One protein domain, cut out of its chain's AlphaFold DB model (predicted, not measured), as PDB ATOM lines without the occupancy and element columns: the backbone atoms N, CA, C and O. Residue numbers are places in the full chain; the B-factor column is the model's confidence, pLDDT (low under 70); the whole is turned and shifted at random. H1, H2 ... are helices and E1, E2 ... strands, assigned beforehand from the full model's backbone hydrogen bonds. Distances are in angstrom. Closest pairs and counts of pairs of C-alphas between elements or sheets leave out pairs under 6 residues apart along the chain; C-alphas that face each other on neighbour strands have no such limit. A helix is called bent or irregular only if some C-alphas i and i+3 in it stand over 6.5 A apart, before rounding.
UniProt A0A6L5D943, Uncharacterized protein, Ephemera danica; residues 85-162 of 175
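Overview. This is residues 85 to 162 of the 175 residues of an uncharacterized protein of Ephemera danica (UniProt A0A6L5D943). This is a compact body of little regular structure, mostly loops wrapped round a small hairpin, E1 and E2, with short helices H1 and H2 packed by E1 and H3 near E2. Of 78 printed residues, 25 are in named elements, ordered H1 H2 E1 E2 H3, class mixed, the strands antiparallel. The radius of gyration of the C-alphas is 11.2 A; the spans are 28 by 25 by 22 A.

Along the chain. Find E1 at residues 120 to 122 and E2 at 129 to 131, 7.0 A long. H1, residues 98 to 103, runs 11.1 A from C-alpha 98 at (21.084, -0.851, 110.125); it is irregular, C-alphas 100 and 103 being 7.8 A apart. H2 is residues 112 to 117. H3, residues 147 to 153, runs 9.8 A to C-alpha 153 at (11.279, -7.881, 88.959).

Arrangement. Between E1 and E2, an antiparallel hairpin, N 130 and O 121 are 2.8 A apart, within hydrogen-bond range. The closest C-alphas of H1 and E1, Ser 100 and Tyr 122, are 5.3 A apart. H1 and H2, a helical hairpin, touch, the closest C-alphas being Gln 98 and Thr 116, 5.9 A. E2 and H3 are near each other. Every O i to N i+4 pair is within range in H2 and H3; H1 has 0 of 2, but 2 of 3 O i to N i+3.

Size, cuts and confidence. The printed part has no cut. The link from E2 to H3, 15 residues, is long. pLDDT is under 70 at residues 85 to 92, 144, 153 to 154 and 160 to 162.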
ATOM      1  N   ASP A  85      20.168   0.300  88.264       57.47
ATOM      2  CA  ASP A  85      21.592   0.330  87.942       57.47
ATOM      3  C   ASP A  85      22.244  -0.970  88.417       57.47
ATOM      4  O   ASP A  85      22.045  -1.411  89.551       57.47
ATOM      5  N   LYS A  86      23.043  -1.585  87.539       57.53
ATOM      6  CA  LYS A  86      24.033  -2.590  87.932       57.53
ATOM      7  C   LYS A  86      25.345  -1.868  88.193       57.53
ATOM      8  O   LYS A  86      26.066  -1.555  87.245       57.53
ATOM      9  N   ALA A  87      25.653  -1.576  89.451       58.31
ATOM     10  CA  ALA A  87      26.971  -1.060  89.800       58.31
ATOM     11  C   ALA A  87      27.949  -2.236  89.966       58.31
ATOM     12  O   ALA A  87      27.569  -3.255  90.534       58.31
ATOM     13  N   PRO A  88      29.206  -2.144  89.498       56.72
ATOM     14  CA  PRO A  88      30.207  -3.167  89.795       56.72
ATOM     15  C   PRO A  88      30.286  -3.420  91.311       56.72
ATOM     16  O   PRO A  88      30.261  -2.446  92.062       56.72
ATOM     17  N   ARG A  89      30.468  -4.688  91.735       52.88
ATOM     18  CA  ARG A  89      30.662  -5.205  93.123       52.88
ATOM     19  C   ARG A  89      31.608  -4.419  94.054       52.88
ATOM     20  O   ARG A  89      31.822  -4.810  95.197       52.88
ATOM     21  N   ALA A  90      32.238  -3.358  93.573       48.19
ATOM     22  CA  ALA A  90      33.149  -2.509  94.307       48.19
ATOM     23  C   ALA A  90      32.449  -1.217  94.744       48.19
ATOM     24  O   ALA A  90      32.704  -0.158  94.176       48.19
ATOM     25  N   ARG A  91      31.604  -1.284  95.776       56.19
ATOM     26  CA  ARG A  91      31.346  -0.155  96.684       56.19
ATOM     27  C   ARG A  91      30.929  -0.708  98.044       56.19
ATOM     28  O   ARG A  91      30.177  -1.666  98.145       56.19
ATOM     29  N   PHE A  92      31.573  -0.152  99.058       69.94
ATOM     30  CA  PHE A  92      31.531  -0.488 100.475       69.94
ATOM     31  C   PHE A  92      30.163  -0.995 100.966       69.94
ATOM     32  O   PHE A  92      29.227  -0.212 101.083       69.94
ATOM     33  N   VAL A  93      30.072  -2.284 101.316       78.44
ATOM     34  CA  VAL A  93      28.966  -2.787 102.144       78.44
ATOM     35  C   VAL A  93      29.244  -2.343 103.586       78.44
ATOM     36  O   VAL A  93      30.293  -2.712 104.128       78.44
ATOM     37  N   PRO A  94      28.362  -1.551 104.221       83.56
ATOM     38  CA  PRO A  94      28.556  -1.126 105.601       83.56
ATOM     39  C   PRO A  94      28.684  -2.324 106.543       83.56
ATOM     40  O   PRO A  94      27.938  -3.296 106.432       83.56
ATOM     41  N   ARG A  95      29.607  -2.242 107.512       84.56
ATOM     42  CA  ARG A  95      29.715  -3.249 108.587       84.56
ATOM     43  C   ARG A  95      28.438  -3.328 109.422       84.56
ATOM     44  O   ARG A  95      28.068  -4.409 109.863       84.56
ATOM     45  N   ASP A  96      27.793  -2.182 109.617       91.44
ATOM     46  CA  ASP A  96      26.484  -2.067 110.245       91.44
ATOM     47  C   ASP A  96      25.480  -1.576 109.198       91.44
ATOM     48  O   ASP A  96      25.442  -0.396 108.839       91.44
ATOM     49  N   ILE A  97      24.701  -2.519 108.670       91.44
ATOM     50  CA  ILE A  97      23.683  -2.247 107.654       91.44
ATOM     51  C   ILE A  97      22.552  -1.397 108.244       91.44
ATOM     52  O   ILE A  97      22.061  -0.501 107.564       91.44
ATOM     53  N   GLN A  98      22.172  -1.608 109.506       94.44
ATOM     54  CA  GLN A  98      21.084  -0.851 110.125       94.44
ATOM     55  C   GLN A  98      21.468   0.623 110.280       94.44
ATOM     56  O   GLN A  98      20.678   1.509 109.957       94.44
ATOM     57  N   ALA A  99      22.705   0.890 110.700       94.19
ATOM     58  CA  ALA A  99      23.218   2.250 110.836       94.19
ATOM     59  C   ALA A  99      23.301   3.010 109.500       94.19
ATOM     60  O   ALA A  99      23.317   4.242 109.512       94.19
ATOM     61  N   SER A 100      23.311   2.310 108.354       93.88
ATOM     62  CA  SER A 100      23.305   2.961 107.035       93.88
ATOM     63  C   SER A 100      22.067   3.833 106.813       93.88
ATOM     64  O   SER A 100      22.148   4.832 106.113       93.88
ATOM     65  N   TYR A 101      20.952   3.538 107.488       94.88
ATOM     66  CA  TYR A 101      19.684   4.262 107.370       94.88
ATOM     67  C   TYR A 101      19.581   5.509 108.264       94.88
ATOM     68  O   TYR A 101      18.489   6.046 108.441       94.88
ATOM     69  N   LYS A 102      20.691   5.996 108.837       93.62
ATOM     70  CA  LYS A 102      20.694   7.155 109.750       93.62
ATOM     71  C   LYS A 102      19.978   8.386 109.179       93.62
ATOM     72  O   LYS A 102      19.296   9.075 109.932       93.62
ATOM     73  N   ASN A 103      20.119   8.642 107.876       91.75
ATOM     74  CA  ASN A 103      19.476   9.762 107.180       91.75
ATOM     75  C   ASN A 103      18.402   9.291 106.187       91.75
ATOM     76  O   ASN A 103      18.188   9.929 105.157       91.75
ATOM     77  N   TRP A 104      17.745   8.160 106.466       92.19
ATOM     78  CA  TRP A 104      16.679   7.652 105.605       92.19
ATOM     79  C   TRP A 104      15.592   8.724 105.405       92.19
ATOM     80  O   TRP A 104      15.144   9.309 106.401       92.19
ATOM     81  N   PRO A 105      15.176   9.031 104.160       88.62
ATOM     82  CA  PRO A 105      14.309  10.174 103.923       88.62
ATOM     83  C   PRO A 105      12.962  10.014 104.624       88.62
ATOM     84  O   PRO A 105      12.303   8.984 104.506       88.62
ATOM     85  N   VAL A 106      12.527  11.065 105.316       85.56
ATOM     86  CA  VAL A 106      11.323  11.043 106.167       85.56
ATOM     87  C   VAL A 106      10.034  10.708 105.411       85.56
ATOM     88  O   VAL A 106       9.067  10.252 106.016       85.56
ATOM     89  N   GLN A 107      10.000  10.936 104.095       82.69
ATOM     90  CA  GLN A 107       8.864  10.604 103.236       82.69
ATOM     91  C   GLN A 107       8.740   9.104 102.931       82.69
ATOM     92  O   GLN A 107       7.673   8.660 102.505       82.69
ATOM     93  N   MET A 108       9.803   8.328 103.136       84.06
ATOM     94  CA  MET A 108       9.827   6.898 102.854       84.06
ATOM     95  C   MET A 108       9.183   6.123 104.005       84.06
ATOM     96  O   MET A 108       9.494   6.349 105.174       84.06
ATOM     97  N   ARG A 109       8.275   5.192 103.691       83.44
ATOM     98  CA  ARG A 109       7.484   4.463 104.703       83.44
ATOM     99  C   ARG A 109       8.054   3.093 105.053       83.44
ATOM    100  O   ARG A 109       7.564   2.442 105.976       83.44
ATOM    101  N   GLN A 110       9.070   2.635 104.328       85.31
ATOM    102  CA  GLN A 110       9.751   1.376 104.605       85.31
ATOM    103  C   GLN A 110      10.524   1.487 105.923       85.31
ATOM    104  O   GLN A 110      11.186   2.490 106.187       85.31
ATOM    105  N   ARG A 111      10.458   0.434 106.742       89.19
ATOM    106  CA  ARG A 111      11.179   0.361 108.017       89.19
ATOM    107  C   ARG A 111      12.620  -0.101 107.778       89.19
ATOM    108  O   ARG A 111      12.781  -1.210 107.256       89.19
ATOM    109  N   PRO A 112      13.646   0.674 108.171       93.88
ATOM    110  CA  PRO A 112      15.046   0.272 108.060       93.88
ATOM    111  C   PRO A 112      15.345  -1.129 108.602       93.88
ATOM    112  O   PRO A 112      16.062  -1.893 107.967       93.88
ATOM    113  N   GLU A 113      14.731  -1.513 109.725       92.06
ATOM    114  CA  GLU A 113      14.899  -2.839 110.335       92.06
ATOM    115  C   GLU A 113      14.479  -3.961 109.382       92.06
ATOM    116  O   GLU A 113      15.141  -4.995 109.279       92.06
ATOM    117  N   GLU A 114      13.375  -3.756 108.665       87.81
ATOM    118  CA  GLU A 114      12.867  -4.725 107.701       87.81
ATOM    119  C   GLU A 114      13.718  -4.739 106.434       87.81
ATOM    120  O   GLU A 114      14.026  -5.814 105.927       87.81
ATOM    121  N   LEU A 115      14.176  -3.586 105.947       91.31
ATOM    122  CA  LEU A 115      15.074  -3.532 104.790       91.31
ATOM    123  C   LEU A 115      16.407  -4.242 105.061       91.31
ATOM    124  O   LEU A 115      16.848  -5.057 104.245       91.31
ATOM    125  N   THR A 116      16.987  -4.029 106.243       91.69
ATOM    126  CA  THR A 116      18.196  -4.716 106.711       91.69
ATOM    127  C   THR A 116      18.003  -6.231 106.747       91.69
ATOM    128  O   THR A 116      18.812  -6.969 106.180       91.69
ATOM    129  N   LYS A 117      16.899  -6.726 107.331       88.88
ATOM    130  CA  LYS A 117      16.567  -8.170 107.363       88.88
ATOM    131  C   LYS A 117      16.415  -8.788 105.972       88.88
ATOM    132  O   LYS A 117      16.520 -10.005 105.819       88.88
ATOM    133  N   LYS A 118      16.106  -7.969 104.970       86.25
ATOM    134  CA  LYS A 118      15.931  -8.369 103.572       86.25
ATOM    135  C   LYS A 118      17.206  -8.186 102.745       86.25
ATOM    136  O   LYS A 118      17.188  -8.454 101.549       86.25
ATOM    137  N   GLY A 119      18.311  -7.786 103.378       89.38
ATOM    138  CA  GLY A 119      19.619  -7.676 102.739       89.38
ATOM    139  C   GLY A 119      19.793  -6.404 101.914       89.38
ATOM    140  O   GLY A 119      20.524  -6.435 100.922       89.38
ATOM    141  N   PHE A 120      19.128  -5.309 102.295       91.31
ATOM    142  CA  PHE A 120      19.348  -3.989 101.705       91.31
ATOM    143  C   PHE A 120      20.064  -3.049 102.672       91.31
ATOM    144  O   PHE A 120      19.741  -3.018 103.860       91.31
ATOM    145  N   TYR A 121      20.976  -2.232 102.151       92.25
ATOM    146  CA  TYR A 121      21.587  -1.113 102.874       92.25
ATOM    147  C   TYR A 121      21.362   0.201 102.126       92.25
ATOM    148  O   TYR A 121      21.253   0.204 100.900       92.25
ATOM    149  N   TYR A 122      21.287   1.312 102.854       92.94
ATOM    150  CA  TYR A 122      21.096   2.639 102.277       92.94
ATOM    151  C   TYR A 122      22.433   3.267 101.875       92.94
ATOM    152  O   TYR A 122      23.430   3.151 102.589       92.94
ATOM    153  N   SER A 123      22.450   3.930 100.720       88.25
ATOM    154  CA  SER A 123      23.639   4.604 100.181       88.25
ATOM    155  C   SER A 123      23.902   5.994 100.771       88.25
ATOM    156  O   SER A 123      24.929   6.588 100.450       88.25
ATOM    157  N   ASP A 124      22.995   6.511 101.611       87.06
ATOM    158  CA  ASP A 124      22.960   7.913 102.068       87.06
ATOM    159  C   ASP A 124      22.618   8.931 100.956       87.06
ATOM    160  O   ASP A 124      22.806  10.136 101.114       87.06
ATOM    161  N   VAL A 125      22.108   8.455  99.811       84.62
ATOM    162  CA  VAL A 125      21.733   9.286  98.660       84.62
ATOM    163  C   VAL A 125      20.285   9.022  98.261       84.62
ATOM    164  O   VAL A 125      19.924   7.911  97.885       84.62
ATOM    165  N   GLY A 126      19.447  10.063  98.294       86.25
ATOM    166  CA  GLY A 126      18.057   9.975  97.834       86.25
ATOM    167  C   GLY A 126      17.303   8.827  98.510       86.25
ATOM    168  O   GLY A 126      17.323   8.713  99.727       86.25
ATOM    169  N   ASP A 127      16.678   7.964  97.721       83.44
ATOM    170  CA  ASP A 127      16.020   6.723  98.146       83.44
ATOM    171  C   ASP A 127      16.812   5.462  97.752       83.44
ATOM    172  O   ASP A 127      16.282   4.351  97.749       83.44
ATOM    173  N   GLU A 128      18.086   5.633  97.397       88.69
ATOM    174  CA  GLU A 128      18.900   4.593  96.789       88.69
ATOM    175  C   GLU A 128      19.375   3.570  97.826       88.69
ATOM    176  O   GLU A 128      20.237   3.854  98.666       88.69
ATOM    177  N   ILE A 129      18.857   2.348  97.719       89.94
ATOM    178  CA  ILE A 129      19.275   1.199  98.520       89.94
ATOM    179  C   ILE A 129      19.925   0.122  97.648       89.94
ATOM    180  O   ILE A 129      19.584  -0.081  96.485       89.94
ATOM    181  N   HIS A 130      20.866  -0.601  98.234       89.88
ATOM    182  CA  HIS A 130      21.721  -1.570  97.557       89.88
ATOM    183  C   HIS A 130      21.487  -2.961  98.124       89.88
ATOM    184  O   HIS A 130      21.366  -3.118  99.339       89.88
ATOM    185  N   CYS A 131      21.463  -3.985  97.272       87.75
ATOM    186  CA  CYS A 131      21.454  -5.365  97.746       87.75
ATOM    187  C   CYS A 131      22.861  -5.791  98.188       87.75
ATOM    188  O   CYS A 131      23.836  -5.616  97.466       87.75
ATOM    189  N   VAL A 132      22.985  -6.428  99.353       88.19
ATOM    190  CA  VAL A 132      24.282  -6.946  99.834       88.19
ATOM    191  C   VAL A 132      24.752  -8.199  99.088       88.19
ATOM    192  O   VAL A 132      25.900  -8.616  99.221       88.19
ATOM    193  N   HIS A 133      23.861  -8.840  98.331       85.31
ATOM    194  CA  HIS A 133      24.102 -10.147  97.715       85.31
ATOM    195  C   HIS A 133      24.346 -10.073  96.202       85.31
ATOM    196  O   HIS A 133      24.852 -11.031  95.608       85.31
ATOM    197  N   CYS A 134      23.998  -8.959  95.560       81.06
ATOM    198  CA  CYS A 134      24.195  -8.749  94.133       81.06
ATOM    199  C   CYS A 134      24.361  -7.267  93.800       81.06
ATOM    200  O   CYS A 134      24.157  -6.395  94.629       81.06
ATOM    201  N   ASP A 135      24.676  -7.004  92.541       78.94
ATOM    202  CA  ASP A 135      25.007  -5.679  92.012       78.94
ATOM    203  C   ASP A 135      23.787  -4.768  91.795       78.94
ATOM    204  O   ASP A 135      23.858  -3.804  91.037       78.94
ATOM    205  N   PHE A 136      22.646  -5.102  92.402       81.12
ATOM    206  CA  PHE A 136      21.386  -4.406  92.177       81.12
ATOM    207  C   PHE A 136      21.203  -3.230  93.122       81.12
ATOM    208  O   PHE A 136      21.275  -3.371  94.347       81.12
ATOM    209  N   ILE A 137      20.854  -2.104  92.513       83.38
ATOM    210  CA  ILE A 137      20.461  -0.873  93.178       83.38
ATOM    211  C   ILE A 137      18.969  -0.647  92.940       83.38
ATOM    212  O   ILE A 137      18.479  -0.803  91.821       83.38
ATOM    213  N   VAL A 138      18.248  -0.293  94.001       84.44
ATOM    214  CA  VAL A 138      16.856   0.159  93.954       84.44
ATOM    215  C   VAL A 138      16.847   1.643  94.302       84.44
ATOM    216  O   VAL A 138      17.272   2.014  95.389       84.44
ATOM    217  N   ARG A 139      16.374   2.482  93.380       81.88
ATOM    218  CA  ARG A 139      16.212   3.937  93.542       81.88
ATOM    219  C   ARG A 139      14.996   4.416  92.756       81.88
ATOM    220  O   ARG A 139      14.524   3.686  91.886       81.88
ATOM    221  N   GLN A 140      14.537   5.639  93.006       74.00
ATOM    222  CA  GLN A 140      13.292   6.194  92.453       74.00
ATOM    223  C   GLN A 140      12.057   5.335  92.775       74.00
ATOM    224  O   GLN A 140      11.216   5.081  91.915       74.00
ATOM    225  N   MET A 141      11.999   4.845  94.007       77.81
ATOM    226  CA  MET A 141      10.912   4.070  94.576       77.81
ATOM    227  C   MET A 141       9.878   5.001  95.220       77.81
ATOM    228  O   MET A 141      10.225   5.959  95.910       77.81
ATOM    229  N   GLU A 142       8.596   4.694  95.042       73.50
ATOM    230  CA  GLU A 142       7.524   5.415  95.729       73.50
ATOM    231  C   GLU A 142       7.534   5.123  97.243       73.50
ATOM    232  O   GLU A 142       8.049   4.109  97.726       73.50
ATOM    233  N   ALA A 143       6.920   6.014  98.022       73.94
ATOM    234  CA  ALA A 143       6.991   5.988  99.484       73.94
ATOM    235  C   ALA A 143       6.539   4.664 100.131       73.94
ATOM    236  O   ALA A 143       6.989   4.355 101.232       73.94
ATOM    237  N   ASP A 144       5.658   3.899  99.488       69.50
ATOM    238  CA  ASP A 144       5.066   2.649  99.973       69.50
ATOM    239  C   ASP A 144       5.476   1.402  99.172       69.50
ATOM    240  O   ASP A 144       5.118   0.281  99.546       69.50
ATOM    241  N   GLU A 145       6.261   1.555  98.106       71.88
ATOM    242  CA  GLU A 145       6.694   0.421  97.298       71.88
ATOM    243  C   GLU A 145       7.646  -0.501  98.069       71.88
ATOM    244  O   GLU A 145       8.408  -0.096  98.947       71.88
ATOM    245  N   CYS A 146       7.609  -1.795  97.754       80.19
ATOM    246  CA  CYS A 146       8.487  -2.763  98.395       80.19
ATOM    247  C   CYS A 146       9.765  -2.957  97.562       80.19
ATOM    248  O   CYS A 146       9.677  -3.503  96.454       80.19
ATOM    249  N   PRO A 147      10.964  -2.652  98.095       82.12
ATOM    250  CA  PRO A 147      12.204  -2.814  97.338       82.12
ATOM    251  C   PRO A 147      12.482  -4.250  96.909       82.12
ATOM    252  O   PRO A 147      13.080  -4.471  95.864       82.12
ATOM    253  N   LEU A 148      12.020  -5.245  97.676       78.75
ATOM    254  CA  LEU A 148      12.122  -6.656  97.288       78.75
ATOM    255  C   LEU A 148      11.374  -6.955  95.996       78.75
ATOM    256  O   LEU A 148      11.845  -7.755  95.192       78.75
ATOM    257  N   VAL A 149      10.197  -6.355  95.812       73.56
ATOM    258  CA  VAL A 149       9.382  -6.582  94.619       73.56
ATOM    259  C   VAL A 149      10.084  -5.975  93.410       73.56
ATOM    260  O   VAL A 149      10.213  -6.652  92.391       73.56
ATOM    261  N   ILE A 150      10.623  -4.761  93.554       76.25
ATOM    262  CA  ILE A 150      11.417  -4.089  92.518       76.25
ATOM    263  C   ILE A 150      12.668  -4.912  92.193       76.25
ATOM    264  O   ILE A 150      12.885  -5.290  91.045       76.25
ATOM    265  N   HIS A 151      13.431  -5.294  93.215       77.94
ATOM    266  CA  HIS A 151      14.628  -6.121  93.102       77.94
ATOM    267  C   HIS A 151      14.348  -7.464  92.411       77.94
ATOM    268  O   HIS A 151      15.092  -7.863  91.518       77.94
ATOM    269  N   LYS A 152      13.253  -8.151  92.763       73.88
ATOM    270  CA  LYS A 152      12.839  -9.407  92.116       73.88
ATOM    271  C   LYS A 152      12.543  -9.200  90.636       73.88
ATOM    272  O   LYS A 152      13.036  -9.954  89.803       73.88
ATOM    273  N   ARG A 153      11.713  -8.199  90.327       66.56
ATOM    274  CA  ARG A 153      11.279  -7.881  88.959       66.56
ATOM    275  C   ARG A 153      12.468  -7.531  88.074       66.56
ATOM    276  O   ARG A 153      12.525  -7.954  86.931       66.56
ATOM    277  N   ALA A 154      13.461  -6.871  88.654       68.56
ATOM    278  CA  ALA A 154      14.702  -6.508  87.999       68.56
ATOM    279  C   ALA A 154      15.642  -7.702  87.696       68.56
ATOM    280  O   ALA A 154      16.662  -7.527  87.029       68.56
ATOM    281  N   GLY A 155      15.332  -8.916  88.170       72.88
ATOM    282  CA  GLY A 155      16.224 -10.079  88.066       72.88
ATOM    283  C   GLY A 155      17.317 -10.101  89.139       72.88
ATOM    284  O   GLY A 155      18.390 -10.670  88.928       72.88
ATOM    285  N   GLY A 156      17.058  -9.454  90.276       74.62
ATOM    286  CA  GLY A 156      17.904  -9.477  91.459       74.62
ATOM    287  C   GLY A 156      18.018 -10.867  92.085       74.62
ATOM    288  O   GLY A 156      17.292 -11.804  91.751       74.62
ATOM    289  N   CYS A 157      18.970 -11.020  93.003       78.38
ATOM    290  CA  CYS A 157      19.300 -12.316  93.586       78.38
ATOM    291  C   CYS A 157      18.158 -12.925  94.422       78.38
ATOM    292  O   CYS A 157      17.296 -12.224  94.953       78.38
ATOM    293  N   ILE A 158      18.200 -14.241  94.628       75.88
ATOM    294  CA  ILE A 158      17.211 -14.952  95.451       75.88
ATOM    295  C   ILE A 158      17.544 -14.927  96.950       75.88
ATOM    296  O   ILE A 158      16.690 -15.253  97.765       75.88
ATOM    297  N   GLN A 159      18.762 -14.552  97.336       75.50
ATOM    298  CA  GLN A 159      19.235 -14.580  98.724       75.50
ATOM    299  C   GLN A 159      18.463 -13.587  99.604       75.50
ATOM    300  O   GLN A 159      18.047 -13.939 100.703       75.50
ATOM    301  N   SER A 160      18.133 -12.405  99.075       61.53
ATOM    302  CA  SER A 160      17.218 -11.456  99.727       61.53
ATOM    303  C   SER A 160      15.759 -11.947  99.808       61.53
ATOM    304  O   SER A 160      14.958 -11.389 100.557       61.53
ATOM    305  N   MET A 161      15.397 -13.024  99.097       56.59
ATOM    306  CA  MET A 161      14.043 -13.605  99.082       56.59
ATOM    307  C   MET A 161      13.820 -14.688 100.147       56.59
ATOM    308  O   MET A 161      12.689 -15.145 100.316       56.59
ATOM    309  N   GLN A 162      14.863 -15.131 100.859       54.47
ATOM    310  CA  GLN A 162      14.781 -16.309 101.735       54.47
ATOM    311  C   GLN A 162      14.060 -16.069 103.072       54.47
ATOM    312  O   GLN A 162      13.692 -17.033 103.735       54.47
TER     313      GLN A 162